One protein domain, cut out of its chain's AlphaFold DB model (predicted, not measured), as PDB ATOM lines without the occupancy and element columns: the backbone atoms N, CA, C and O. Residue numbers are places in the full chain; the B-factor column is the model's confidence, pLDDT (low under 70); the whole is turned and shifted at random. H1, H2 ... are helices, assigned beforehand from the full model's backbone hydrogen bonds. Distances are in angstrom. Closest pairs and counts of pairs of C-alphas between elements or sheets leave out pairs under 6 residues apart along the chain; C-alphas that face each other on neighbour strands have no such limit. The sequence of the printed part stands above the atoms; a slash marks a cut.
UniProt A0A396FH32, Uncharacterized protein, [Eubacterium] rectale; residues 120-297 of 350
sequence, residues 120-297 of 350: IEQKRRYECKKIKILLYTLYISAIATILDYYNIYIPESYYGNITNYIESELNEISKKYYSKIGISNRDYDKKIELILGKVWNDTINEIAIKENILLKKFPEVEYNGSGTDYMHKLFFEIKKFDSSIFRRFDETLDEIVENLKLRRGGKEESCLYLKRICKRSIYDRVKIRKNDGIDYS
ATOM      1  N   ILE A 120      25.571   9.465 -60.507       92.69
ATOM      2  CA  ILE A 120      24.633   9.112 -59.429       92.69
ATOM      3  C   ILE A 120      25.101   9.684 -58.086       92.69
ATOM      4  O   ILE A 120      24.299  10.257 -57.349       92.69
ATOM      5  N   GLU A 121      26.392   9.574 -57.766       93.44
ATOM      6  CA  GLU A 121      26.939  10.089 -56.509       93.44
ATOM      7  C   GLU A 121      26.880  11.623 -56.438       93.44
ATOM      8  O   GLU A 121      26.570  12.168 -55.377       93.44
ATOM      9  N   GLN A 122      27.111  12.326 -57.553       92.31
ATOM     10  CA  GLN A 122      26.961  13.785 -57.600       92.31
ATOM     11  C   GLN A 122      25.509  14.212 -57.350       92.31
ATOM     12  O   GLN A 122      25.260  15.029 -56.459       92.31
ATOM     13  N   LYS A 123      24.538  13.590 -58.042       91.38
ATOM     14  CA  LYS A 123      23.103  13.815 -57.787       91.38
ATOM     15  C   LYS A 123      22.760  13.591 -56.317       91.38
ATOM     16  O   LYS A 123      22.122  14.435 -55.690       91.38
ATOM     17  N   ARG A 124      23.201  12.456 -55.767       92.88
ATOM     18  CA  ARG A 124      22.947  12.045 -54.385       92.88
ATOM     19  C   ARG A 124      23.427  13.097 -53.385       92.88
ATOM     20  O   ARG A 124      22.661  13.527 -52.521       92.88
ATOM     21  N   ARG A 125      24.702  13.490 -53.477       91.56
ATOM     22  CA  ARG A 125      25.320  14.476 -52.572       91.56
ATOM     23  C   ARG A 125      24.586  15.804 -52.622       91.56
ATOM     24  O   ARG A 125      24.313  16.395 -51.578       91.56
ATOM     25  N   TYR A 126      24.256  16.238 -53.828       88.06
ATOM     26  CA  TYR A 126      23.588  17.502 -54.043       88.06
ATOM     27  C   TYR A 126      22.163  17.523 -53.474       88.06
ATOM     28  O   TYR A 126      21.825  18.403 -52.682       88.06
ATOM     29  N   GLU A 127      21.347  16.515 -53.792       90.31
ATOM     30  CA  GLU A 127      19.983  16.391 -53.267       90.31
ATOM     31  C   GLU A 127      19.983  16.324 -51.731       90.31
ATOM     32  O   GLU A 127      19.224  17.036 -51.071       90.31
ATOM     33  N   CYS A 128      20.907  15.550 -51.149       92.06
ATOM     34  CA  CYS A 128      21.098  15.472 -49.700       92.06
ATOM     35  C   CYS A 128      21.417  16.849 -49.091       92.06
ATOM     36  O   CYS A 128      20.800  17.251 -48.103       92.06
ATOM     37  N   LYS A 129      22.324  17.620 -49.710       90.06
ATOM     38  CA  LYS A 129      22.679  18.980 -49.270       90.06
ATOM     39  C   LYS A 129      21.471  19.919 -49.292       90.06
ATOM     40  O   LYS A 129      21.304  20.699 -48.355       90.06
ATOM     41  N   LYS A 130      20.620  19.842 -50.317       88.75
ATOM     42  CA  LYS A 130      19.444  20.715 -50.469       88.75
ATOM     43  C   LYS A 130      18.324  20.364 -49.495       88.75
ATOM     44  O   LYS A 130      17.803  21.260 -48.836       88.75
ATOM     45  N   ILE A 131      18.039  19.076 -49.302       93.19
ATOM     46  CA  ILE A 131      17.090  18.620 -48.273       93.19
ATOM     47  C   ILE A 131      17.597  19.001 -46.875       93.19
ATOM     48  O   ILE A 131      16.818  19.482 -46.058       93.19
ATOM     49  N   LYS A 132      18.905  18.874 -46.605       93.25
ATOM     50  CA  LYS A 132      19.504  19.305 -45.330       93.25
ATOM     51  C   LYS A 132      19.240  20.785 -45.049       93.25
ATOM     52  O   LYS A 132      18.860  21.125 -43.935       93.25
ATOM     53  N   ILE A 133      19.415  21.655 -46.049       90.19
ATOM     54  CA  ILE A 133      19.130  23.095 -45.919       90.19
ATOM     55  C   ILE A 133      17.656  23.324 -45.589       90.19
ATOM     56  O   ILE A 133      17.367  24.072 -44.658       90.19
ATOM     57  N   LEU A 134      16.744  22.666 -46.308       92.56
ATOM     58  CA  LEU A 134      15.302  22.784 -46.084       92.56
ATOM     59  C   LEU A 134      14.919  22.368 -44.657       92.56
ATOM     60  O   LEU A 134      14.292  23.142 -43.935       92.56
ATOM     61  N   LEU A 135      15.349  21.176 -44.230       94.62
ATOM     62  CA  LEU A 135      15.042  20.647 -42.899       94.62
ATOM     63  C   LEU A 135      15.629  21.507 -41.789       94.62
ATOM     64  O   LEU A 135      14.928  21.821 -40.831       94.62
ATOM     65  N   TYR A 136      16.893  21.905 -41.924       93.12
ATOM     66  CA  TYR A 136      17.551  22.712 -40.907       93.12
ATOM     67  C   TYR A 136      16.933  24.107 -40.804       93.12
ATOM     68  O   TYR A 136      16.703  24.576 -39.697       93.12
ATOM     69  N   THR A 137      16.596  24.739 -41.934       93.75
ATOM     70  CA  THR A 137      15.949  26.062 -41.948       93.75
ATOM     71  C   THR A 137      14.575  26.013 -41.293       93.75
ATOM     72  O   THR A 137      14.274  26.856 -40.451       93.75
ATOM     73  N   LEU A 138      13.756  25.008 -41.625       95.38
ATOM     74  CA  LEU A 138      12.460  24.816 -40.976       95.38
ATOM     75  C   LEU A 138      12.628  24.620 -39.465       95.38
ATOM     76  O   LEU A 138      11.986  25.313 -38.679       95.38
ATOM     77  N   TYR A 139      13.503  23.691 -39.075       94.31
ATOM     78  CA  TYR A 139      13.750  23.352 -37.678       94.31
ATOM     79  C   TYR A 139      14.221  24.566 -36.871       94.31
ATOM     80  O   TYR A 139      13.612  24.888 -35.854       94.31
ATOM     81  N   ILE A 140      15.264  25.265 -37.330       93.12
ATOM     82  CA  ILE A 140      15.860  26.363 -36.566       93.12
ATOM     83  C   ILE A 140      14.920  27.565 -36.478       93.12
ATOM     84  O   ILE A 140      14.796  28.134 -35.401       93.12
ATOM     85  N   SER A 141      14.181  27.887 -37.546       94.94
ATOM     86  CA  SER A 141      13.222  29.004 -37.528       94.94
ATOM     87  C   SER A 141      12.100  28.762 -36.533       94.94
ATOM     88  O   SER A 141      11.737  29.631 -35.744       94.94
ATOM     89  N   ALA A 142      11.572  27.546 -36.527       94.06
ATOM     90  CA  ALA A 142      10.457  27.191 -35.678       94.06
ATOM     91  C   ALA A 142      10.878  26.997 -34.206       94.06
ATOM     92  O   ALA A 142      10.178  27.468 -33.314       94.06
ATOM     93  N   ILE A 143      12.034  26.378 -33.935       91.69
ATOM     94  CA  ILE A 143      12.563  26.255 -32.567       91.69
ATOM     95  C   ILE A 143      12.973  27.611 -32.003       91.69
ATOM     96  O   ILE A 143      12.607  27.904 -30.871       91.69
ATOM     97  N   ALA A 144      13.673  28.456 -32.767       92.12
ATOM     98  CA  ALA A 144      14.047  29.793 -32.308       92.12
ATOM     99  C   ALA A 144      12.812  30.621 -31.924       92.12
ATOM    100  O   ALA A 144      12.811  31.258 -30.877       92.12
ATOM    101  N   THR A 145      11.723  30.508 -32.693       93.94
ATOM    102  CA  THR A 145      10.439  31.151 -32.363       93.94
ATOM    103  C   THR A 145       9.884  30.688 -31.012       93.94
ATOM    104  O   THR A 145       9.416  31.496 -30.213       93.94
ATOM    105  N   ILE A 146       9.910  29.379 -30.746       89.88
ATOM    106  CA  ILE A 146       9.401  28.807 -29.490       89.88
ATOM    107  C   ILE A 146      10.296  29.203 -28.315       89.88
ATOM    108  O   ILE A 146       9.797  29.546 -27.247       89.88
ATOM    109  N   LEU A 147      11.613  29.164 -28.508       88.69
ATOM    110  CA  LEU A 147      12.584  29.546 -27.491       88.69
ATOM    111  C   LEU A 147      12.473  31.024 -27.123       88.69
ATOM    112  O   LEU A 147      12.476  31.329 -25.936       88.69
ATOM    113  N   ASP A 148      12.304  31.912 -28.106       88.62
ATOM    114  CA  ASP A 148      12.024  33.333 -27.871       88.62
ATOM    115  C   ASP A 148      10.727  33.513 -27.072       88.62
ATOM    116  O   ASP A 148      10.715  34.175 -26.036       88.62
ATOM    117  N   TYR A 149       9.647  32.839 -27.485       87.44
ATOM    118  CA  TYR A 149       8.349  32.929 -26.813       87.44
ATOM    119  C   TYR A 149       8.400  32.507 -25.335       87.44
ATOM    120  O   TYR A 149       7.781  33.153 -24.487       87.44
ATOM    121  N   TYR A 150       9.143  31.446 -25.008       84.50
ATOM    122  CA  TYR A 150       9.307  30.979 -23.628       84.50
ATOM    123  C   TYR A 150      10.514  31.594 -22.899       84.50
ATOM    124  O   TYR A 150      10.703  31.307 -21.719       84.50
ATOM    125  N   ASN A 151      11.304  32.446 -23.562       85.19
ATOM    126  CA  ASN A 151      12.555  33.015 -23.053       85.19
ATOM    127  C   ASN A 151      13.565  31.946 -22.577       85.19
ATOM    128  O   ASN A 151      14.129  32.032 -21.484       85.19
ATOM    129  N   ILE A 152      13.775  30.917 -23.402       85.19
ATOM    130  CA  ILE A 152      14.626  29.757 -23.105       85.19
ATOM    131  C   ILE A 152      15.890  29.797 -23.955       85.19
ATOM    132  O   ILE A 152      15.847  30.032 -25.159       85.19
ATOM    133  N   TYR A 153      17.024  29.478 -23.334       85.12
ATOM    134  CA  TYR A 153      18.301  29.368 -24.027       85.12
ATOM    135  C   TYR A 153      18.727  27.909 -24.240       85.12
ATOM    136  O   TYR A 153      18.803  27.110 -23.299       85.12
ATOM    137  N   ILE A 154      19.089  27.580 -25.481       82.88
ATOM    138  CA  ILE A 154      19.761  26.327 -25.838       82.88
ATOM    139  C   ILE A 154      21.173  26.652 -26.361       82.88
ATOM    140  O   ILE A 154      21.307  27.488 -27.254       82.88
ATOM    141  N   PRO A 155      22.232  25.993 -25.844       85.31
ATOM    142  CA  PRO A 155      23.602  26.217 -26.302       85.31
ATOM    143  C   PRO A 155      23.809  25.911 -27.789       85.31
ATOM    144  O   PRO A 155      23.271  24.935 -28.311       85.31
ATOM    145  N   GLU A 156      24.699  26.660 -28.445       84.00
ATOM    146  CA  GLU A 156      25.040  26.467 -29.865       84.00
ATOM    147  C   GLU A 156      25.499  25.039 -30.207       84.00
ATOM    148  O   GLU A 156      25.173  24.502 -31.269       84.00
ATOM    149  N   SER A 157      26.211  24.388 -29.282       88.19
ATOM    150  CA  SER A 157      26.685  23.009 -29.438       88.19
ATOM    151  C   SER A 157      25.547  22.007 -29.660       88.19
ATOM    152  O   SER A 157      25.727  21.023 -30.380       88.19
ATOM    153  N   TYR A 158      24.358  22.276 -29.113       88.81
ATOM    154  CA  TYR A 158      23.172  21.455 -29.332       88.81
ATOM    155  C   TYR A 158      22.743  21.488 -30.805       88.81
ATOM    156  O   TYR A 158      22.549  20.442 -31.424       88.81
ATOM    157  N   TYR A 159      22.685  22.677 -31.410       87.19
ATOM    158  CA  TYR A 159      22.329  22.831 -32.823       87.19
ATOM    159  C   TYR A 159      23.369  22.207 -33.761       87.19
ATOM    160  O   TYR A 159      23.005  21.680 -34.818       87.19
ATOM    161  N   GLY A 160      24.647  22.207 -33.369       88.38
ATOM    162  CA  GLY A 160      25.699  21.461 -34.062       88.38
ATOM    163  C   GLY A 160      25.406  19.956 -34.106       88.38
ATOM    164  O   GLY A 160      25.447  19.347 -35.176       88.38
ATOM    165  N   ASN A 161      25.013  19.368 -32.971       91.56
ATOM    166  CA  ASN A 161      24.643  17.951 -32.887       91.56
ATOM    167  C   ASN A 161      23.411  17.615 -33.736       91.56
ATOM    168  O   ASN A 161      23.415  16.610 -34.449       91.56
ATOM    169  N   ILE A 162      22.387  18.474 -33.725       92.81
ATOM    170  CA  ILE A 162      21.189  18.300 -34.559       92.81
ATOM    171  C   ILE A 162      21.536  18.352 -36.049       92.81
ATOM    172  O   ILE A 162      21.085  17.506 -36.822       92.81
ATOM    173  N   THR A 163      22.381  19.301 -36.458       91.56
ATOM    174  CA  THR A 163      22.832  19.415 -37.853       91.56
ATOM    175  C   THR A 163      23.546  18.141 -38.307       91.56
ATOM    176  O   THR A 163      23.229  17.602 -39.370       91.56
ATOM    177  N   ASN A 164      24.461  17.629 -37.478       93.94
ATOM    178  CA  ASN A 164      25.202  16.397 -37.751       93.94
ATOM    179  C   ASN A 164      24.276  15.175 -37.827       93.94
ATOM    180  O   ASN A 164      24.446  14.327 -38.703       93.94
ATOM    181  N   TYR A 165      23.275  15.100 -36.944       96.00
ATOM    182  CA  TYR A 165      22.274  14.036 -36.964       96.00
ATOM    183  C   TYR A 165      21.465  14.045 -38.269       96.00
ATOM    184  O   TYR A 165      21.416  13.030 -38.965       96.00
ATOM    185  N   ILE A 166      20.897  15.200 -38.647       96.44
ATOM    186  CA  ILE A 166      20.142  15.359 -39.903       96.44
ATOM    187  C   ILE A 166      21.009  14.941 -41.096       96.44
ATOM    188  O   ILE A 166      20.560  14.189 -41.959       96.44
ATOM    189  N   GLU A 167      22.261  15.397 -41.143       96.12
ATOM    190  CA  GLU A 167      23.193  15.064 -42.219       96.12
ATOM    191  C   GLU A 167      23.513  13.568 -42.298       96.12
ATOM    192  O   GLU A 167      23.523  13.002 -43.395       96.12
ATOM    193  N   SER A 168      23.769  12.921 -41.161       96.81
ATOM    194  CA  SER A 168      24.070  11.489 -41.102       96.81
ATOM    195  C   SER A 168      22.895  10.655 -41.613       96.81
ATOM    196  O   SER A 168      23.056   9.833 -42.518       96.81
ATOM    197  N   GLU A 169      21.694  10.919 -41.098       97.00
ATOM    198  CA  GLU A 169      20.489  10.167 -41.449       97.00
ATOM    199  C   GLU A 169      20.076  10.375 -42.907       97.00
ATOM    200  O   GLU A 169      19.726   9.411 -43.595       97.00
ATOM    201  N   LEU A 170      20.148  11.619 -43.404       96.31
ATOM    202  CA  LEU A 170      19.893  11.914 -44.811       96.31
ATOM    203  C   LEU A 170      20.903  11.196 -45.707       96.31
ATOM    204  O   LEU A 170      20.507  10.598 -46.705       96.31
ATOM    205  N   ASN A 171      22.190  11.196 -45.354       95.81
ATOM    206  CA  ASN A 171      23.200  10.471 -46.121       95.81
ATOM    207  C   ASN A 171      22.947   8.961 -46.139       95.81
ATOM    208  O   ASN A 171      23.155   8.331 -47.179       95.81
ATOM    209  N   GLU A 172      22.496   8.376 -45.032       95.00
ATOM    210  CA  GLU A 172      22.189   6.950 -44.954       95.00
ATOM    211  C   GLU A 172      21.025   6.565 -45.878       95.00
ATOM    212  O   GLU A 172      21.175   5.672 -46.718       95.00
ATOM    213  N   ILE A 173      19.878   7.251 -45.775       94.88
ATOM    214  CA  ILE A 173      18.718   6.943 -46.628       94.88
ATOM    215  C   ILE A 173      18.999   7.249 -48.096       94.88
ATOM    216  O   ILE A 173      18.612   6.480 -48.973       94.88
ATOM    217  N   SER A 174      19.749   8.318 -48.360       94.69
ATOM    218  CA  SER A 174      20.181   8.699 -49.697       94.69
ATOM    219  C   SER A 174      21.037   7.607 -50.341       94.69
ATOM    220  O   SER A 174      20.747   7.170 -51.453       94.69
ATOM    221  N   LYS A 175      22.040   7.074 -49.628       94.06
ATOM    222  CA  LYS A 175      22.848   5.947 -50.123       94.06
ATOM    223  C   LYS A 175      21.977   4.739 -50.459       94.06
ATOM    224  O   LYS A 175      22.124   4.199 -51.547       94.06
ATOM    225  N   LYS A 176      21.043   4.362 -49.576       92.44
ATOM    226  CA  LYS A 176      20.127   3.228 -49.806       92.44
ATOM    227  C   LYS A 176      19.230   3.441 -51.028       92.44
ATOM    228  O   LYS A 176      19.016   2.508 -51.795       92.44
ATOM    229  N   TYR A 177      18.722   4.657 -51.219       92.88
ATOM    230  CA  TYR A 177      17.867   5.000 -52.354       92.88
ATOM    231  C   TYR A 177      18.609   4.905 -53.695       92.88
ATOM    232  O   TYR A 177      18.091   4.333 -54.652       92.88
ATOM    233  N   TYR A 178      19.840   5.416 -53.759       91.50
ATOM    234  CA  TYR A 178      20.632   5.428 -54.993       91.50
ATOM    235  C   TYR A 178      21.455   4.143 -55.224       91.50
ATOM    236  O   TYR A 178      22.006   3.956 -56.307       91.50
ATOM    237  N   SER A 179      21.510   3.210 -54.265       85.19
ATOM    238  CA  SER A 179      22.272   1.952 -54.367       85.19
ATOM    239  C   SER A 179      21.509   0.781 -55.016       85.19
ATOM    240  O   SER A 179      21.829  -0.370 -54.733       85.19
ATOM    241  N   LYS A 180      20.507   1.046 -55.872       65.56
ATOM    242  CA  LYS A 180      19.614   0.060 -56.537       65.56
ATOM    243  C   LYS A 180      18.627  -0.708 -55.635       65.56
ATOM    244  O   LYS A 180      17.912  -1.577 -56.128       65.56
ATOM    245  N   ILE A 181      18.551  -0.412 -54.338       59.75
ATOM    246  CA  ILE A 181      17.617  -1.079 -53.412       59.75
ATOM    247  C   ILE A 181      16.217  -0.480 -53.611       59.75
ATOM    248  O   ILE A 181      16.099   0.715 -53.860       59.75
ATOM    249  N   GLY A 182      15.161  -1.296 -53.495       71.69
ATOM    250  CA  GLY A 182      13.746  -0.947 -53.720       71.69
ATOM    251  C   GLY A 182      13.129   0.109 -52.786       71.69
ATOM    252  O   GLY A 182      11.942   0.036 -52.486       71.69
ATOM    253  N   ILE A 183      13.911   1.082 -52.318       86.69
ATOM    254  CA  ILE A 183      13.439   2.253 -51.586       86.69
ATOM    255  C   ILE A 183      12.638   3.127 -52.552       86.69
ATOM    256  O   ILE A 183      13.146   3.634 -53.554       86.69
ATOM    257  N   SER A 184      11.357   3.308 -52.250       89.69
ATOM    258  CA  SER A 184      10.500   4.210 -53.011       89.69
ATOM    259  C   SER A 184      10.687   5.665 -52.563       89.69
ATOM    260  O   SER A 184      11.201   5.937 -51.476       89.69
ATOM    261  N   ASN A 185      10.202   6.626 -53.361       90.88
ATOM    262  CA  ASN A 185      10.143   8.030 -52.925       90.88
ATOM    263  C   ASN A 185       9.350   8.161 -51.614       90.88
ATOM    264  O   ASN A 185       9.749   8.901 -50.727       90.88
ATOM    265  N   ARG A 186       8.287   7.360 -51.452       92.50
ATOM    266  CA  ARG A 186       7.473   7.326 -50.232       92.50
ATOM    267  C   ARG A 186       8.278   6.895 -49.006       92.50
ATOM    268  O   ARG A 186       8.021   7.396 -47.917       92.50
ATOM    269  N   ASP A 187       9.215   5.964 -49.153       93.06
ATOM    270  CA  ASP A 187      10.052   5.512 -48.036       93.06
ATOM    271  C   ASP A 187      11.097   6.565 -47.662       93.06
ATOM    272  O   ASP A 187      11.341   6.791 -46.477       93.06
ATOM    273  N   TYR A 188      11.637   7.273 -48.659       94.19
ATOM    274  CA  TYR A 188      12.484   8.444 -48.433       94.19
ATOM    275  C   TYR A 188      11.707   9.541 -47.685       94.19
ATOM    276  O   TYR A 188      12.157  10.003 -46.637       94.19
ATOM    277  N   ASP A 189      10.511   9.897 -48.157       95.19
ATOM    278  CA  ASP A 189       9.653  10.919 -47.542       95.19
ATOM    279  C   ASP A 189       9.277  10.555 -46.094       95.19
ATOM    280  O   ASP A 189       9.322  11.397 -45.198       95.19
ATOM    281  N   LYS A 190       8.968   9.278 -45.819       94.69
ATOM    282  CA  LYS A 190       8.748   8.796 -44.444       94.69
ATOM    283  C   LYS A 190       9.985   8.995 -43.572       94.69
ATOM    284  O   LYS A 190       9.853   9.389 -42.418       94.69
ATOM    285  N   LYS A 191      11.181   8.712 -44.094       95.31
ATOM    286  CA  LYS A 191      12.419   8.887 -43.329       95.31
ATOM    287  C   LYS A 191      12.699  10.361 -43.042       95.31
ATOM    288  O   LYS A 191      13.117  10.661 -41.931       95.31
ATOM    289  N   ILE A 192      12.408  11.264 -43.981       96.06
ATOM    290  CA  ILE A 192      12.469  12.718 -43.755       96.06
ATOM    291  C   ILE A 192      11.573  13.118 -42.573       96.06
ATOM    292  O   ILE A 192      12.035  13.788 -41.651       96.06
ATOM    293  N   GLU A 193      10.326  12.643 -42.546       95.44
ATOM    294  CA  GLU A 193       9.392  12.923 -41.447       95.44
ATOM    295  C   GLU A 193       9.859  12.367 -40.096       95.44
ATOM    296  O   GLU A 193       9.652  13.020 -39.073       95.44
ATOM    297  N   LEU A 194      10.501  11.193 -40.083       95.12
ATOM    298  CA  LEU A 194      11.075  10.603 -38.869       95.12
ATOM    299  C   LEU A 194      12.279  11.395 -38.353       95.12
ATOM    300  O   LEU A 194      12.393  11.594 -37.145       95.12
ATOM    301  N   ILE A 195      13.160  11.853 -39.252       95.81
ATOM    302  CA  ILE A 195      14.299  12.713 -38.898       95.81
ATOM    303  C   ILE A 195      13.772  13.997 -38.259       95.81
ATOM    304  O   ILE A 195      14.185  14.335 -37.152       95.81
ATOM    305  N   LEU A 196      12.827  14.669 -38.929       94.38
ATOM    306  CA  LEU A 196      12.215  15.897 -38.435       94.38
ATOM    307  C   LEU A 196      11.541  15.655 -37.076       94.38
ATOM    308  O   LEU A 196      11.808  16.365 -36.114       94.38
ATOM    309  N   GLY A 197      10.725  14.608 -36.959       92.81
ATOM    310  CA  GLY A 197      10.024  14.285 -35.717       92.81
ATOM    311  C   GLY A 197      10.957  14.007 -34.547       92.81
ATOM    312  O   GLY A 197      10.711  14.497 -33.447       92.81
ATOM    313  N   LYS A 198      12.062  13.296 -34.785       92.56
ATOM    314  CA  LYS A 198      13.060  13.032 -33.751       92.56
ATOM    315  C   LYS A 198      13.759  14.303 -33.281       92.56
ATOM    316  O   LYS A 198      13.807  14.525 -32.077       92.56
ATOM    317  N   VAL A 199      14.260  15.146 -34.190       93.06
ATOM    318  CA  VAL A 199      14.954  16.383 -33.778       93.06
ATOM    319  C   VAL A 199      14.024  17.311 -33.003       93.06
ATOM    320  O   VAL A 199      14.441  17.915 -32.020       93.06
ATOM    321  N   TRP A 200      12.748  17.366 -33.390       89.38
ATOM    322  CA  TRP A 200      11.728  18.105 -32.657       89.38
ATOM    323  C   TRP A 200      11.493  17.536 -31.266       89.38
ATOM    324  O   TRP A 200      11.655  18.254 -30.287       89.38
ATOM    325  N   ASN A 201      11.148  16.255 -31.177       87.31
ATOM    326  CA  ASN A 201      10.858  15.598 -29.909       87.31
ATOM    327  C   ASN A 201      12.043  15.696 -28.936       87.31
ATOM    328  O   ASN A 201      11.857  16.033 -27.772       87.31
ATOM    329  N   ASP A 202      13.266  15.474 -29.417       88.44
ATOM    330  CA  ASP A 202      14.474  15.575 -28.597       88.44
ATOM    331  C   ASP A 202      14.700  17.020 -28.104       88.44
ATOM    332  O   ASP A 202      15.085  17.216 -26.953       88.44
ATOM    333  N   THR A 203      14.402  18.035 -28.928       88.62
ATOM    334  CA  THR A 203      14.536  19.452 -28.530       88.62
ATOM    335  C   THR A 203      13.463  19.872 -27.535       88.62
ATOM    336  O   THR A 203      13.767  20.539 -26.551       88.62
ATOM    337  N   ILE A 204      12.211  19.464 -27.749       84.75
ATOM    338  CA  ILE A 204      11.120  19.761 -26.817       84.75
ATOM    339  C   ILE A 204      11.346  19.067 -25.471       84.75
ATOM    340  O   ILE A 204      11.131  19.683 -24.431       84.75
ATOM    341  N   ASN A 205      11.847  17.830 -25.464       82.12
ATOM    342  CA  ASN A 205      12.200  17.139 -24.224       82.12
ATOM    343  C   ASN A 205      13.367  17.820 -23.498       82.12
ATOM    344  O   ASN A 205      13.313  17.971 -22.282       82.12
ATOM    345  N   GLU A 206      14.392  18.276 -24.223       82.88
ATOM    346  CA  GLU A 206      15.494  19.059 -23.647       82.88
ATOM    347  C   GLU A 206      14.983  20.354 -22.991       82.88
ATOM    348  O   GLU A 206      15.376  20.685 -21.870       82.88
ATOM    349  N   ILE A 207      14.063  21.056 -23.661       79.75
ATOM    350  CA  ILE A 207      13.374  22.237 -23.126       79.75
ATOM    351  C   ILE A 207      12.600  21.871 -21.852       79.75
ATOM    352  O   ILE A 207      12.793  22.498 -20.813       79.75
ATOM    353  N   ALA A 208      11.773  20.825 -21.903       74.94
ATOM    354  CA  ALA A 208      10.940  20.396 -20.784       74.94
ATOM    355  C   ALA A 208      11.758  19.930 -19.566       74.94
ATOM    356  O   ALA A 208      11.352  20.177 -18.434       74.94
ATOM    357  N   ILE A 209      12.916  19.289 -19.763       71.62
ATOM    358  CA  ILE A 209      13.807  18.864 -18.671       71.62
ATOM    359  C   ILE A 209      14.430  20.072 -17.971       71.62
ATOM    360  O   ILE A 209      14.409  20.134 -16.743       71.62
ATOM    361  N   LYS A 210      14.962  21.040 -18.729       68.88
ATOM    362  CA  LYS A 210      15.539  22.269 -18.152       68.88
ATOM    363  C   LYS A 210      14.508  23.082 -17.377       68.88
ATOM    364  O   LYS A 210      14.833  23.704 -16.371       68.88
ATOM    365  N   GLU A 211      13.264  23.004 -17.819       62.22
ATOM    366  CA  GLU A 211      12.136  23.730 -17.264       62.22
ATOM    367  C   GLU A 211      11.264  22.901 -16.316       62.22
ATOM    368  O   GLU A 211      10.264  23.409 -15.815       62.22
ATOM    369  N   ASN A 212      11.635  21.660 -15.980       51.47
ATOM    370  CA  ASN A 212      10.917  20.822 -15.003       51.47
ATOM    371  C   ASN A 212      11.032  21.356 -13.553       51.47
ATOM    372  O   ASN A 212      10.673  20.680 -12.591       51.47
ATOM    373  N   ILE A 213      11.501  22.600 -13.405       51.00
ATOM    374  CA  ILE A 213      11.409  23.429 -12.203       51.00
ATOM    375  C   ILE A 213      10.304  24.518 -12.338       51.00
ATOM    376  O   ILE A 213       9.838  25.005 -11.310       51.00
ATOM    377  N   LEU A 214       9.796  24.874 -13.537       51.56
ATOM    378  CA  LEU A 214       8.838  25.988 -13.741       51.56
ATOM    379  C   LEU A 214       7.719  25.827 -14.815       51.56
ATOM    380  O   LEU A 214       6.739  26.577 -14.755       51.56
ATOM    381  N   LEU A 215       7.749  24.874 -15.760       52.50
ATOM    382  CA  LEU A 215       6.763  24.815 -16.864       52.50
ATOM    383  C   LEU A 215       5.525  23.939 -16.588       52.50
ATOM    384  O   LEU A 215       5.360  22.857 -17.137       52.50
ATOM    385  N   LYS A 216       4.538  24.474 -15.862       53.12
ATOM    386  CA  LYS A 216       3.153  23.939 -15.882       53.12
ATOM    387  C   LYS A 216       2.334  24.356 -17.127       53.12
ATOM    388  O   LYS A 216       1.123  24.163 -17.140       53.12
ATOM    389  N   LYS A 217       2.945  24.984 -18.143       61.72
ATOM    390  CA  LYS A 217       2.234  25.633 -19.272       61.72
ATOM    391  C   LYS A 217       2.766  25.297 -20.674       61.72
ATOM    392  O   LYS A 217       2.338  25.930 -21.640       61.72
ATOM    393  N   PHE A 218       3.696  24.353 -20.811       71.88
ATOM    394  CA  PHE A 218       4.097  23.895 -22.142       71.88
ATOM    395  C   PHE A 218       2.996  22.993 -22.729       71.88
ATOM    396  O   PHE A 218       2.451  22.177 -21.985       71.88
ATOM    397  N   PRO A 219       2.631  23.121 -24.018       74.88
ATOM    398  CA  PRO A 219       1.624  22.264 -24.619       74.88
ATOM    399  C   PRO A 219       2.009  20.787 -24.566       74.88
ATOM    400  O   PRO A 219       3.053  20.385 -25.081       74.88
ATOM    401  N   GLU A 220       1.123  19.968 -24.008       76.69
ATOM    402  CA  GLU A 220       1.221  18.516 -24.102       76.69
ATOM    403  C   GLU A 220       0.752  18.076 -25.492       76.69
ATOM    404  O   GLU A 220      -0.431  17.842 -25.744       76.69
ATOM    405  N   VAL A 221       1.696  18.002 -26.428       79.50
ATOM    406  CA  VAL A 221       1.474  17.403 -27.745       79.50
ATOM    407  C   VAL A 221       2.209  16.071 -27.775       79.50
ATOM    408  O   VAL A 221       3.413  16.012 -27.536       79.50
ATOM    409  N   GLU A 222       1.496  14.990 -28.080       79.56
ATOM    410  CA  GLU A 222       2.107  13.672 -28.253       79.56
ATOM    411  C   GLU A 222       2.708  13.540 -29.660       79.56
ATOM    412  O   GLU A 222       2.068  13.856 -30.673       79.56
ATOM    413  N   TYR A 223       3.951  13.061 -29.739       81.69
ATOM    414  CA  TYR A 223       4.593  12.765 -31.014       81.69
ATOM    415  C   TYR A 223       3.972  11.518 -31.657       81.69
ATOM    416  O   TYR A 223       4.028  10.421 -31.113       81.69
ATOM    417  N   ASN A 224       3.434  11.671 -32.868       80.38
ATOM    418  CA  ASN A 224       2.703  10.616 -33.576       80.38
ATOM    419  C   ASN A 224       3.480   9.966 -34.737       80.38
ATOM    420  O   ASN A 224       2.877   9.362 -35.625       80.38
ATOM    421  N   GLY A 225       4.803  10.131 -34.790       79.69
ATOM    422  CA  GLY A 225       5.616   9.612 -35.896       79.69
ATOM    423  C   GLY A 225       5.696  10.524 -37.130       79.69
ATOM    424  O   GLY A 225       6.280  10.117 -38.135       79.69
ATOM    425  N   SER A 226       5.123  11.734 -37.091       88.62
ATOM    426  CA  SER A 226       5.196  12.727 -38.174       88.62
ATOM    427  C   SER A 226       5.730  14.053 -37.638       88.62
ATOM    428  O   SER A 226       5.035  14.759 -36.908       88.62
ATOM    429  N   GLY A 227       6.962  14.411 -38.011       90.94
ATOM    430  CA  GLY A 227       7.580  15.658 -37.556       90.94
ATOM    431  C   GLY A 227       6.809  16.909 -37.963       90.94
ATOM    432  O   GLY A 227       6.638  17.808 -37.145       90.94
ATOM    433  N   THR A 228       6.271  16.939 -39.185       93.62
ATOM    434  CA  THR A 228       5.492  18.089 -39.662       93.62
ATOM    435  C   THR A 228       4.190  18.267 -38.873       93.62
ATOM    436  O   THR A 228       3.853  19.382 -38.479       93.62
ATOM    437  N   ASP A 229       3.457  17.179 -38.612       92.69
ATOM    438  CA  ASP A 229       2.201  17.250 -37.851       92.69
ATOM    439  C   ASP A 229       2.446  17.629 -36.387       92.69
ATOM    440  O   ASP A 229       1.720  18.456 -35.839       92.69
ATOM    441  N   TYR A 230       3.498  17.074 -35.778       91.00
ATOM    442  CA  TYR A 230       3.899  17.402 -34.413       91.00
ATOM    443  C   TYR A 230       4.197  18.898 -34.253       91.00
ATOM    444  O   TYR A 230       3.613  19.570 -33.402       91.00
ATOM    445  N   MET A 231       5.033  19.435 -35.140       92.06
ATOM    446  CA  MET A 231       5.400  20.847 -35.180       92.06
ATOM    447  C   MET A 231       4.180  21.758 -35.392       92.06
ATOM    448  O   MET A 231       3.990  22.721 -34.651       92.06
ATOM    449  N   HIS A 232       3.315  21.448 -36.363       94.06
ATOM    450  CA  HIS A 232       2.099  22.226 -36.604       94.06
ATOM    451  C   HIS A 232       1.181  22.262 -35.379       94.06
ATOM    452  O   HIS A 232       0.698  23.327 -34.999       94.06
ATOM    453  N   LYS A 233       0.934  21.104 -34.753       92.69
ATOM    454  CA  LYS A 233       0.095  21.014 -33.553       92.69
ATOM    455  C   LYS A 233       0.667  21.850 -32.419       92.69
ATOM    456  O   LYS A 233      -0.085  22.591 -31.799       92.69
ATOM    457  N   LEU A 234       1.980  21.794 -32.204       90.12
ATOM    458  CA  LEU A 234       2.645  22.601 -31.186       90.12
ATOM    459  C   LEU A 234       2.417  24.102 -31.413       90.12
ATOM    460  O   LEU A 234       1.969  24.796 -30.504       90.12
ATOM    461  N   PHE A 235       2.617  24.591 -32.640       93.50
ATOM    462  CA  PHE A 235       2.328  25.986 -32.997       93.50
ATOM    463  C   PHE A 235       0.855  26.364 -32.789       93.50
ATOM    464  O   PHE A 235       0.555  27.452 -32.298       93.50
ATOM    465  N   PHE A 236      -0.075  25.471 -33.132       93.25
ATOM    466  CA  PHE A 236      -1.506  25.698 -32.928       93.25
ATOM    467  C   PHE A 236      -1.914  25.709 -31.455       93.25
ATOM    468  O   PHE A 236      -2.787  26.493 -31.086       93.25
ATOM    469  N   GLU A 237      -1.294  24.888 -30.611       90.94
ATOM    470  CA  GLU A 237      -1.530  24.925 -29.169       90.94
ATOM    471  C   GLU A 237      -0.969  26.209 -28.546       90.94
ATOM    472  O   GLU A 237      -1.682  26.869 -27.794       90.94
ATOM    473  N   ILE A 238       0.243  26.637 -28.922       90.06
ATOM    474  CA  ILE A 238       0.809  27.919 -28.462       90.06
ATOM    475  C   ILE A 238      -0.075  29.091 -28.913       90.06
ATOM    476  O   ILE A 238      -0.349  29.994 -28.122       90.06
ATOM    477  N   LYS A 239      -0.617  29.043 -30.139       92.94
ATOM    478  CA  LYS A 239      -1.517  30.076 -30.680       92.94
ATOM    479  C   LYS A 239      -2.752  30.329 -29.813       92.94
ATOM    480  O   LYS A 239      -3.267  31.446 -29.813       92.94
ATOM    481  N   LYS A 240      -3.241  29.322 -29.077       91.00
ATOM    482  CA  LYS A 240      -4.378  29.489 -28.152       91.00
ATOM    483  C   LYS A 240      -4.062  30.467 -27.016       91.00
ATOM    484  O   LYS A 240      -4.988  31.046 -26.455       91.00
ATOM    485  N   PHE A 241      -2.781  30.648 -26.700       88.31
ATOM    486  CA  PHE A 241      -2.291  31.550 -25.661       88.31
ATOM    487  C   PHE A 241      -1.671  32.830 -26.239       88.31
ATOM    488  O   PHE A 241      -1.842  33.893 -25.650       88.31
ATOM    489  N   ASP A 242      -1.011  32.746 -27.400       88.38
ATOM    490  CA  ASP A 242      -0.446  33.896 -28.113       88.38
ATOM    491  C   ASP A 242      -0.744  33.829 -29.617       88.38
ATOM    492  O   ASP A 242      -0.100  33.111 -30.387       88.38
ATOM    493  N   SER A 243      -1.699  34.646 -30.061       91.06
ATOM    494  CA  SER A 243      -2.091  34.733 -31.470       91.06
ATOM    495  C   SER A 243      -0.974  35.245 -32.390       91.06
ATOM    496  O   SER A 243      -1.060  35.044 -33.604       91.06
ATOM    497  N   SER A 244       0.079  35.859 -31.838       93.94
ATOM    498  CA  SER A 244       1.223  36.392 -32.581       93.94
ATOM    499  C   SER A 244       2.302  35.355 -32.906       93.94
ATOM    500  O   SER A 244       3.191  35.665 -33.696       93.94
ATOM    501  N   ILE A 245       2.212  34.118 -32.395       94.81
ATOM    502  CA  ILE A 245       3.254  33.089 -32.576       94.81
ATOM    503  C   ILE A 245       3.598  32.815 -34.051       94.81
ATOM    504  O   ILE A 245       4.760  32.639 -34.404       94.81
ATOM    505  N   PHE A 246       2.602  32.847 -34.940       96.38
ATOM    506  CA  PHE A 246       2.814  32.666 -36.380       96.38
ATOM    507  C   PHE A 246       3.510  33.872 -37.025       96.38
ATOM    508  O   PHE A 246       4.360  33.697 -37.891       96.38
ATOM    509  N   ARG A 247       3.212  35.094 -36.563       96.75
ATOM    510  CA  ARG A 247       3.922  36.299 -37.011       96.75
ATOM    511  C   ARG A 247       5.386  36.266 -36.563       96.75
ATOM    512  O   ARG A 247       6.259  36.539 -37.375       96.75
ATOM    513  N   ARG A 248       5.652  35.861 -35.316       96.31
ATOM    514  CA  ARG A 248       7.021  35.672 -34.805       96.31
ATOM    515  C   ARG A 248       7.794  34.637 -35.617       96.31
ATOM    516  O   ARG A 248       8.969  34.839 -35.907       96.31
ATOM    517  N   PHE A 249       7.131  33.553 -36.024       97.62
ATOM    518  CA  PHE A 249       7.731  32.570 -36.921       97.62
ATOM    519  C   PHE A 249       8.103  33.164 -38.274       97.62
ATOM    520  O   PHE A 249       9.203  32.911 -38.755       97.62
ATOM    521  N   ASP A 250       7.219  33.961 -38.870       97.50
ATOM    522  CA  ASP A 250       7.505  34.632 -40.136       97.50
ATOM    523  C   ASP A 250       8.715  35.572 -40.020       97.50
ATOM    524  O   ASP A 250       9.610  35.497 -40.858       97.50
ATOM    525  N   GLU A 251       8.780  36.380 -38.957       97.00
ATOM    526  CA  GLU A 251       9.898  37.292 -38.664       97.00
ATOM    527  C   GLU A 251      11.219  36.525 -38.461       97.00
ATOM    528  O   GLU A 251      12.239  36.847 -39.074       97.00
ATOM    529  N   THR A 252      11.185  35.453 -37.666       96.44
ATOM    530  CA  THR A 252      12.355  34.603 -37.382       96.44
ATOM    531  C   THR A 252      12.845  33.886 -38.644       96.44
ATOM    532  O   THR A 252      14.047  33.794 -38.907       96.44
ATOM    533  N   LEU A 253      11.916  33.379 -39.457       96.94
ATOM    534  CA  LEU A 253      12.219  32.737 -40.732       96.94
ATOM    535  C   LEU A 253      12.850  33.726 -41.718       96.94
ATOM    536  O   LEU A 253      13.800  33.356 -42.410       96.94
ATOM    537  N   ASP A 254      12.351  34.962 -41.787       95.00
ATOM    538  CA  ASP A 254      12.937  36.011 -42.623       95.00
ATOM    539  C   ASP A 254      14.382  36.318 -42.199       95.00
ATOM    540  O   ASP A 254      15.270  36.331 -43.054       95.00
ATOM    541  N   GLU A 255      14.653  36.453 -40.898       94.12
ATOM    542  CA  GLU A 255      16.009  36.677 -40.380       94.12
ATOM    543  C   GLU A 255      16.966  35.522 -40.730       94.12
ATOM    544  O   GLU A 255      18.079  35.735 -41.224       94.12
ATOM    545  N   ILE A 256      16.544  34.275 -40.511       91.94
ATOM    546  CA  ILE A 256      17.365  33.091 -40.804       91.94
ATOM    547  C   ILE A 256      17.637  32.967 -42.301       91.94
ATOM    548  O   ILE A 256      18.764  32.661 -42.706       91.94
ATOM    549  N   VAL A 257      16.627  33.201 -43.138       91.38
ATOM    550  CA  VAL A 257      16.773  33.116 -44.592       91.38
ATOM    551  C   VAL A 257      17.664  34.235 -45.125       91.38
ATOM    552  O   VAL A 257      18.478  33.965 -46.010       91.38
ATOM    553  N   GLU A 258      17.600  35.444 -44.569       89.44
ATOM    554  CA  GLU A 258      18.500  36.535 -44.957       89.44
ATOM    555  C   GLU A 258      19.948  36.249 -44.525       89.44
ATOM    556  O   GLU A 258      20.888  36.423 -45.302       89.44
ATOM    557  N   ASN A 259      20.148  35.667 -43.342       86.69
ATOM    558  CA  ASN A 259      21.463  35.187 -42.912       86.69
ATOM    559  C   ASN A 259      22.020  34.089 -43.838       86.69
ATOM    560  O   ASN A 259      23.215  34.082 -44.159       86.69
ATOM    561  N   LEU A 260      21.176  33.163 -44.303       83.00
ATOM    562  CA  LEU A 260      21.561  32.158 -45.300       83.00
ATOM    563  C   LEU A 260      21.921  32.806 -46.642       83.00
ATOM    564  O   LEU A 260      22.916  32.406 -47.255       83.00
ATOM    565  N   LYS A 261      21.152  33.814 -47.067       82.19
ATOM    566  CA  LYS A 261      21.390  34.604 -48.280       82.19
ATOM    567  C   LYS A 261      22.778  35.244 -48.246       82.19
ATOM    568  O   LYS A 261      23.581  34.987 -49.142       82.19
ATOM    569  N   LEU A 262      23.099  35.963 -47.168       79.44
ATOM    570  CA  LEU A 262      24.384  36.646 -46.971       79.44
ATOM    571  C   LEU A 262      25.573  35.677 -46.928       79.44
ATOM    572  O   LEU A 262      26.614  35.946 -47.523       79.44
ATOM    573  N   ARG A 263      25.433  34.528 -46.252       72.75
ATOM    574  CA  ARG A 263      26.539  33.565 -46.076       72.75
ATOM    575  C   ARG A 263      26.813  32.697 -47.300       72.75
ATOM    576  O   ARG A 263      27.922  32.191 -47.439       72.75
ATOM    577  N   ARG A 264      25.804  32.446 -48.136       65.31
ATOM    578  CA  ARG A 264      25.900  31.496 -49.259       65.31
ATOM    579  C   ARG A 264      25.740  32.138 -50.631       65.31
ATOM    580  O   ARG A 264      25.743  31.416 -51.620       65.31
ATOM    581  N   GLY A 265      25.570  33.459 -50.694       63.25
ATOM    582  CA  GLY A 265      25.172  34.132 -51.930       63.25
ATOM    583  C   GLY A 265      23.818  33.625 -52.432       63.25
ATOM    584  O   GLY A 265      23.620  33.480 -53.636       63.25
ATOM    585  N   GLY A 266      22.915  33.277 -51.506       60.91
ATOM    586  CA  GLY A 266      21.572  32.815 -51.849       60.91
ATOM    587  C   GLY A 266      20.846  33.879 -52.670       60.91
ATOM    588  O   GLY A 266      21.006  35.073 -52.425       60.91
ATOM    589  N   LYS A 267      20.067  33.459 -53.666       72.25
ATOM    590  CA  LYS A 267      19.338  34.390 -54.534       72.25
ATOM    591  C   LYS A 267      17.902  34.573 -54.050       72.25
ATOM    592  O   LYS A 267      17.324  33.643 -53.480       72.25
ATOM    593  N   GLU A 268      17.331  35.748 -54.283       74.25
ATOM    594  CA  GLU A 268      16.056  36.181 -53.699       74.25
ATOM    595  C   GLU A 268      14.907  35.193 -53.949       74.25
ATOM    596  O   GLU A 268      14.221  34.791 -53.011       74.25
ATOM    597  N   GLU A 269      14.766  34.687 -55.171       77.31
ATOM    598  CA  GLU A 269      13.690  33.773 -55.557       77.31
ATOM    599  C   GLU A 269      13.835  32.392 -54.906       77.31
ATOM    600  O   GLU A 269      12.845  31.773 -54.511       77.31
ATOM    601  N   SER A 270      15.071  31.925 -54.714       78.12
ATOM    602  CA  SER A 270      15.332  30.682 -53.981       78.12
ATOM    603  C   SER A 270      15.020  30.823 -52.491       78.12
ATOM    604  O   SER A 270      14.453  29.913 -51.889       78.12
ATOM    605  N   CYS A 271      15.319  31.986 -51.908       85.00
ATOM    606  CA  CYS A 271      14.957  32.323 -50.538       85.00
ATOM    607  C   CYS A 271      13.431  32.414 -50.374       85.00
ATOM    608  O   CYS A 271      12.887  31.868 -49.416       85.00
ATOM    609  N   LEU A 272      12.719  33.018 -51.329       87.12
ATOM    610  CA  LEU A 272      11.252  33.049 -51.348       87.12
ATOM    611  C   LEU A 272      10.648  31.640 -51.412       87.12
ATOM    612  O   LEU A 272       9.712  31.337 -50.667       87.12
ATOM    613  N   TYR A 273      11.203  30.754 -52.245       87.44
ATOM    614  CA  TYR A 273      10.742  29.366 -52.333       87.44
ATOM    615  C   TYR A 273      10.990  28.586 -51.033       87.44
ATOM    616  O   TYR A 273      10.090  27.907 -50.534       87.44
ATOM    617  N   LEU A 274      12.177  28.742 -50.436       89.69
ATOM    618  CA  LEU A 274      12.523  28.168 -49.131       89.69
ATOM    619  C   LEU A 274      11.527  28.613 -48.052       89.69
ATOM    620  O   LEU A 274      10.955  27.772 -47.356       89.69
ATOM    621  N   LYS A 275      11.237  29.919 -47.979       92.81
ATOM    622  CA  LYS A 275      10.237  30.463 -47.054       92.81
ATOM    623  C   LYS A 275       8.858  29.857 -47.273       92.81
ATOM    624  O   LYS A 275       8.205  29.465 -46.308       92.81
ATOM    625  N   ARG A 276       8.418  29.733 -48.530       92.19
ATOM    626  CA  ARG A 276       7.127  29.116 -48.868       92.19
ATOM    627  C   ARG A 276       7.029  27.685 -48.349       92.19
ATOM    628  O   ARG A 276       6.000  27.339 -47.779       92.19
ATOM    629  N   ILE A 277       8.062  26.863 -48.542       92.44
ATOM    630  CA  ILE A 277       8.062  25.477 -48.049       92.44
ATOM    631  C   ILE A 277       7.942  25.465 -46.524       92.44
ATOM    632  O   ILE A 277       7.047  24.808 -45.995       92.44
ATOM    633  N   CYS A 278       8.773  26.245 -45.823       95.06
ATOM    634  CA  CYS A 278       8.744  26.300 -44.362       95.06
ATOM    635  C   CYS A 278       7.373  26.743 -43.824       95.06
ATOM    636  O   CYS A 278       6.826  26.101 -42.924       95.06
ATOM    637  N   LYS A 279       6.778  27.788 -44.418       95.44
ATOM    638  CA  LYS A 279       5.430  28.252 -44.058       95.44
ATOM    639  C   LYS A 279       4.383  27.171 -44.320       95.44
ATOM    640  O   LYS A 279       3.635  26.829 -43.416       95.44
ATOM    641  N   ARG A 280       4.358  26.532 -45.490       94.50
ATOM    642  CA  ARG A 280       3.384  25.455 -45.766       94.50
ATOM    643  C   ARG A 280       3.488  24.289 -44.774       94.50
ATOM    644  O   ARG A 280       2.468  23.699 -44.418       94.50
ATOM    645  N   SER A 281       4.687  23.960 -44.296       94.75
ATOM    646  CA  SER A 281       4.857  22.927 -43.268       94.75
ATOM    647  C   SER A 281       4.266  23.334 -41.916       94.75
ATOM    648  O   SER A 281       3.553  22.539 -41.306       94.75
ATOM    649  N   ILE A 282       4.504  24.571 -41.472       95.06
ATOM    650  CA  ILE A 282       4.008  25.101 -40.191       95.06
ATOM    651  C   ILE A 282       2.507  25.396 -40.226       95.06
ATOM    652  O   ILE A 282       1.770  24.985 -39.333       95.06
ATOM    653  N   TYR A 283       2.034  26.088 -41.258       95.12
ATOM    654  CA  TYR A 283       0.662  26.582 -41.353       95.12
ATOM    655  C   TYR A 283      -0.306  25.492 -41.819       95.12
ATOM    656  O   TYR A 283      -1.371  25.325 -41.228       95.12
ATOM    657  N   ASP A 284       0.090  24.698 -42.818       94.12
ATOM    658  CA  ASP A 284      -0.829  23.829 -43.566       94.12
ATOM    659  C   ASP A 284      -0.549  22.329 -43.382       94.12
ATOM    660  O   ASP A 284      -1.167  21.498 -44.051       94.12
ATOM    661  N   ARG A 285       0.384  21.951 -42.496       93.62
ATOM    662  CA  ARG A 285       0.831  20.553 -42.287       93.62
ATOM    663  C   ARG A 285       1.395  19.885 -43.545       93.62
ATOM    664  O   ARG A 285       1.353  18.658 -43.681       93.62
ATOM    665  N   VAL A 286       1.933  20.662 -44.483       93.81
ATOM    666  CA  VAL A 286       2.516  20.108 -45.710       93.81
ATOM    667  C   VAL A 286       3.898  19.535 -45.416       93.81
ATOM    668  O   VAL A 286       4.828  20.253 -45.059       93.81
ATOM    669  N   LYS A 287       4.030  18.220 -45.581       94.06
ATOM    670  CA  LYS A 287       5.281  17.485 -45.353       94.06
ATOM    671  C   LYS A 287       6.360  17.884 -46.347       94.06
ATOM    672  O   LYS A 287       6.059  17.993 -47.536       94.06
ATOM    673  N   ILE A 288       7.598  17.975 -45.864       92.50
ATOM    674  CA  ILE A 288       8.779  18.073 -46.724       92.50
ATOM    675  C   ILE A 288       9.033  16.706 -47.367       92.50
ATOM    676  O   ILE A 288       9.047  15.671 -46.698       92.50
ATOM    677  N   ARG A 289       9.233  16.705 -48.680       92.38
ATOM    678  CA  ARG A 289       9.460  15.531 -49.524       92.38
ATOM    679  C   ARG A 289      10.843  15.583 -50.149       92.38
ATOM    680  O   ARG A 289      11.436  16.647 -50.306       92.38
ATOM    681  N   LYS A 290      11.333  14.432 -50.607       91.19
ATOM    682  CA  LYS A 290      12.583  14.332 -51.379       91.19
ATOM    683  C   LYS A 290      12.592  15.312 -52.561       91.19
ATOM    684  O   LYS A 290      13.588  15.993 -52.795       91.19
ATOM    685  N   ASN A 291      11.480  15.385 -53.294       87.56
ATOM    686  CA  ASN A 291      11.380  16.207 -54.500       87.56
ATOM    687  C   ASN A 291      11.415  17.714 -54.214       87.56
ATOM    688  O   ASN A 291      11.878  18.453 -55.075       87.56
ATOM    689  N   ASP A 292      11.072  18.162 -53.000       87.44
ATOM    690  CA  ASP A 292      11.198  19.580 -52.636       87.44
ATOM    691  C   ASP A 292      12.662  20.053 -52.717       87.44
ATOM    692  O   ASP A 292      12.931  21.218 -53.011       87.44
ATOM    693  N   GLY A 293      13.628  19.144 -52.517       84.19
ATOM    694  CA  GLY A 293      15.049  19.424 -52.725       84.19
ATOM    695  C   GLY A 293      15.409  19.684 -54.192       84.19
ATOM    696  O   GLY A 293      16.257  20.536 -54.468       84.19
ATOM    697  N   ILE A 294      14.756  18.992 -55.131       81.50
ATOM    698  CA  ILE A 294      14.921  19.216 -56.577       81.50
ATOM    699  C   ILE A 294      14.273  20.544 -56.959       81.50
ATOM    700  O   ILE A 294      14.928  21.367 -57.591       81.50
ATOM    701  N   ASP A 295      13.041  20.788 -56.519       82.56
ATOM    702  CA  ASP A 295      12.315  22.018 -56.842       82.56
ATOM    703  C   ASP A 295      13.056  23.252 -56.317       82.56
ATOM    704  O   ASP A 295      13.279  24.209 -57.056       82.56
ATOM    705  N   TYR A 296      13.555  23.193 -55.076       78.75
ATOM    706  CA  TYR A 296      14.393  24.249 -54.505       78.75
ATOM    707  C   TYR A 296      15.649  24.509 -55.348       78.75
ATOM    708  O   TYR A 296      16.069  25.652 -55.511       78.75
ATOM    709  N   SER A 297      16.218  23.459 -55.935       76.31
ATOM    710  CA  SER A 297      17.398  23.553 -56.794       76.31
ATOM    711  C   SER A 297      17.116  24.068 -58.200       76.31
ATOM    712  O   SER A 297      17.973  24.678 -58.831       76.31
TER     713      SER A 297
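What this domain is: This is residues 120 to 297 of the 350 residues of an uncharacterized protein of [Eubacterium] rectale (UniProt A0A396FH32). One long helix, H1, runs as the core, and the other helices wrap round much of it in an open C: H2 and H3 along one side, H4 bridging from H3 to the crossing hairpin of H5 and H6 on another, and short H7 lying across H1. The printed part has 178 residues with seven named helices, H1 to H7 in order, and no named strand; its class is all helix. It is compact, with a radius of gyration of the C-alphas of 16.3 A, and spans 51 by 34 by 31 A, only just elongated.

Where its parts are: H1, residues 120 to 150, begins at C-alpha 120 at (24.633, 9.112, -59.429) and is 44.7 A long. H2 is residues 156 to 178, 33.1 A, and H3 residues 185 to 210, 38.0 A. H4 is residues 227 to 239, 18.4 A, with C-alpha 227 at (7.580, 15.658, -37.556). H5 is residues 245 to 264, 28.2 A, and H6 residues 268 to 284, 23.2 A. H7, residues 290 to 297, 11.7 A, ends at C-alpha 297 at (17.398, 23.553, -56.794).

How they stand to each other: H1 is the hub, touching five helices. H1 and H2 form a hairpin, opposite ways at 33 degrees, a shallow tilt only just short of steep; the closest C-alphas, of Cys 128 and Leu 170, are 6.2 A apart. H2 and H3 form another hairpin at 17 degrees, closest at the C-alphas of Ile 166 and Ile 195, 6.5 A. H1 and H3 only just touch, with 3 pairs of C-alphas within 8 A. H1, H2, H3 and H4 form a bundle, a group of helices set alongside one another. H3 touches H4 with residues 193 to 200 alone, at a steep tilt of 43 degrees; the closest C-alphas, of Gly 197 and Gly 227, are 3.4 A apart. H5 touches H1 at a steep tilt of 43 degrees, opposite ways, closest at the C-alphas of Ser 141 and Leu 253, 5.0 A. H5 and H6 form a hairpin at 30 degrees, with the C-alphas of Val 257 and Cys 271 closest, 6.3 A. H7 is about perpendicular to H1, 88 degrees, and touches it closest at the C-alphas of Ile 131 and Gly 293, 5.0 A. H2 and H5 are apart. Every O i to N i+4 pair is within hydrogen-bond range in H1 to H6; in H7 3 of 4 are.

The domain as a whole: The C-alphas farthest apart, of Ile 120 and Leu 214, are 51.2 A apart. The printed part has no cut. The link from H3 to H4, residues 211 to 226, is long. The mean pLDDT of the printed part is 87.5; residues 180 to 181, 210 to 217 and 264 to 266 are under 70.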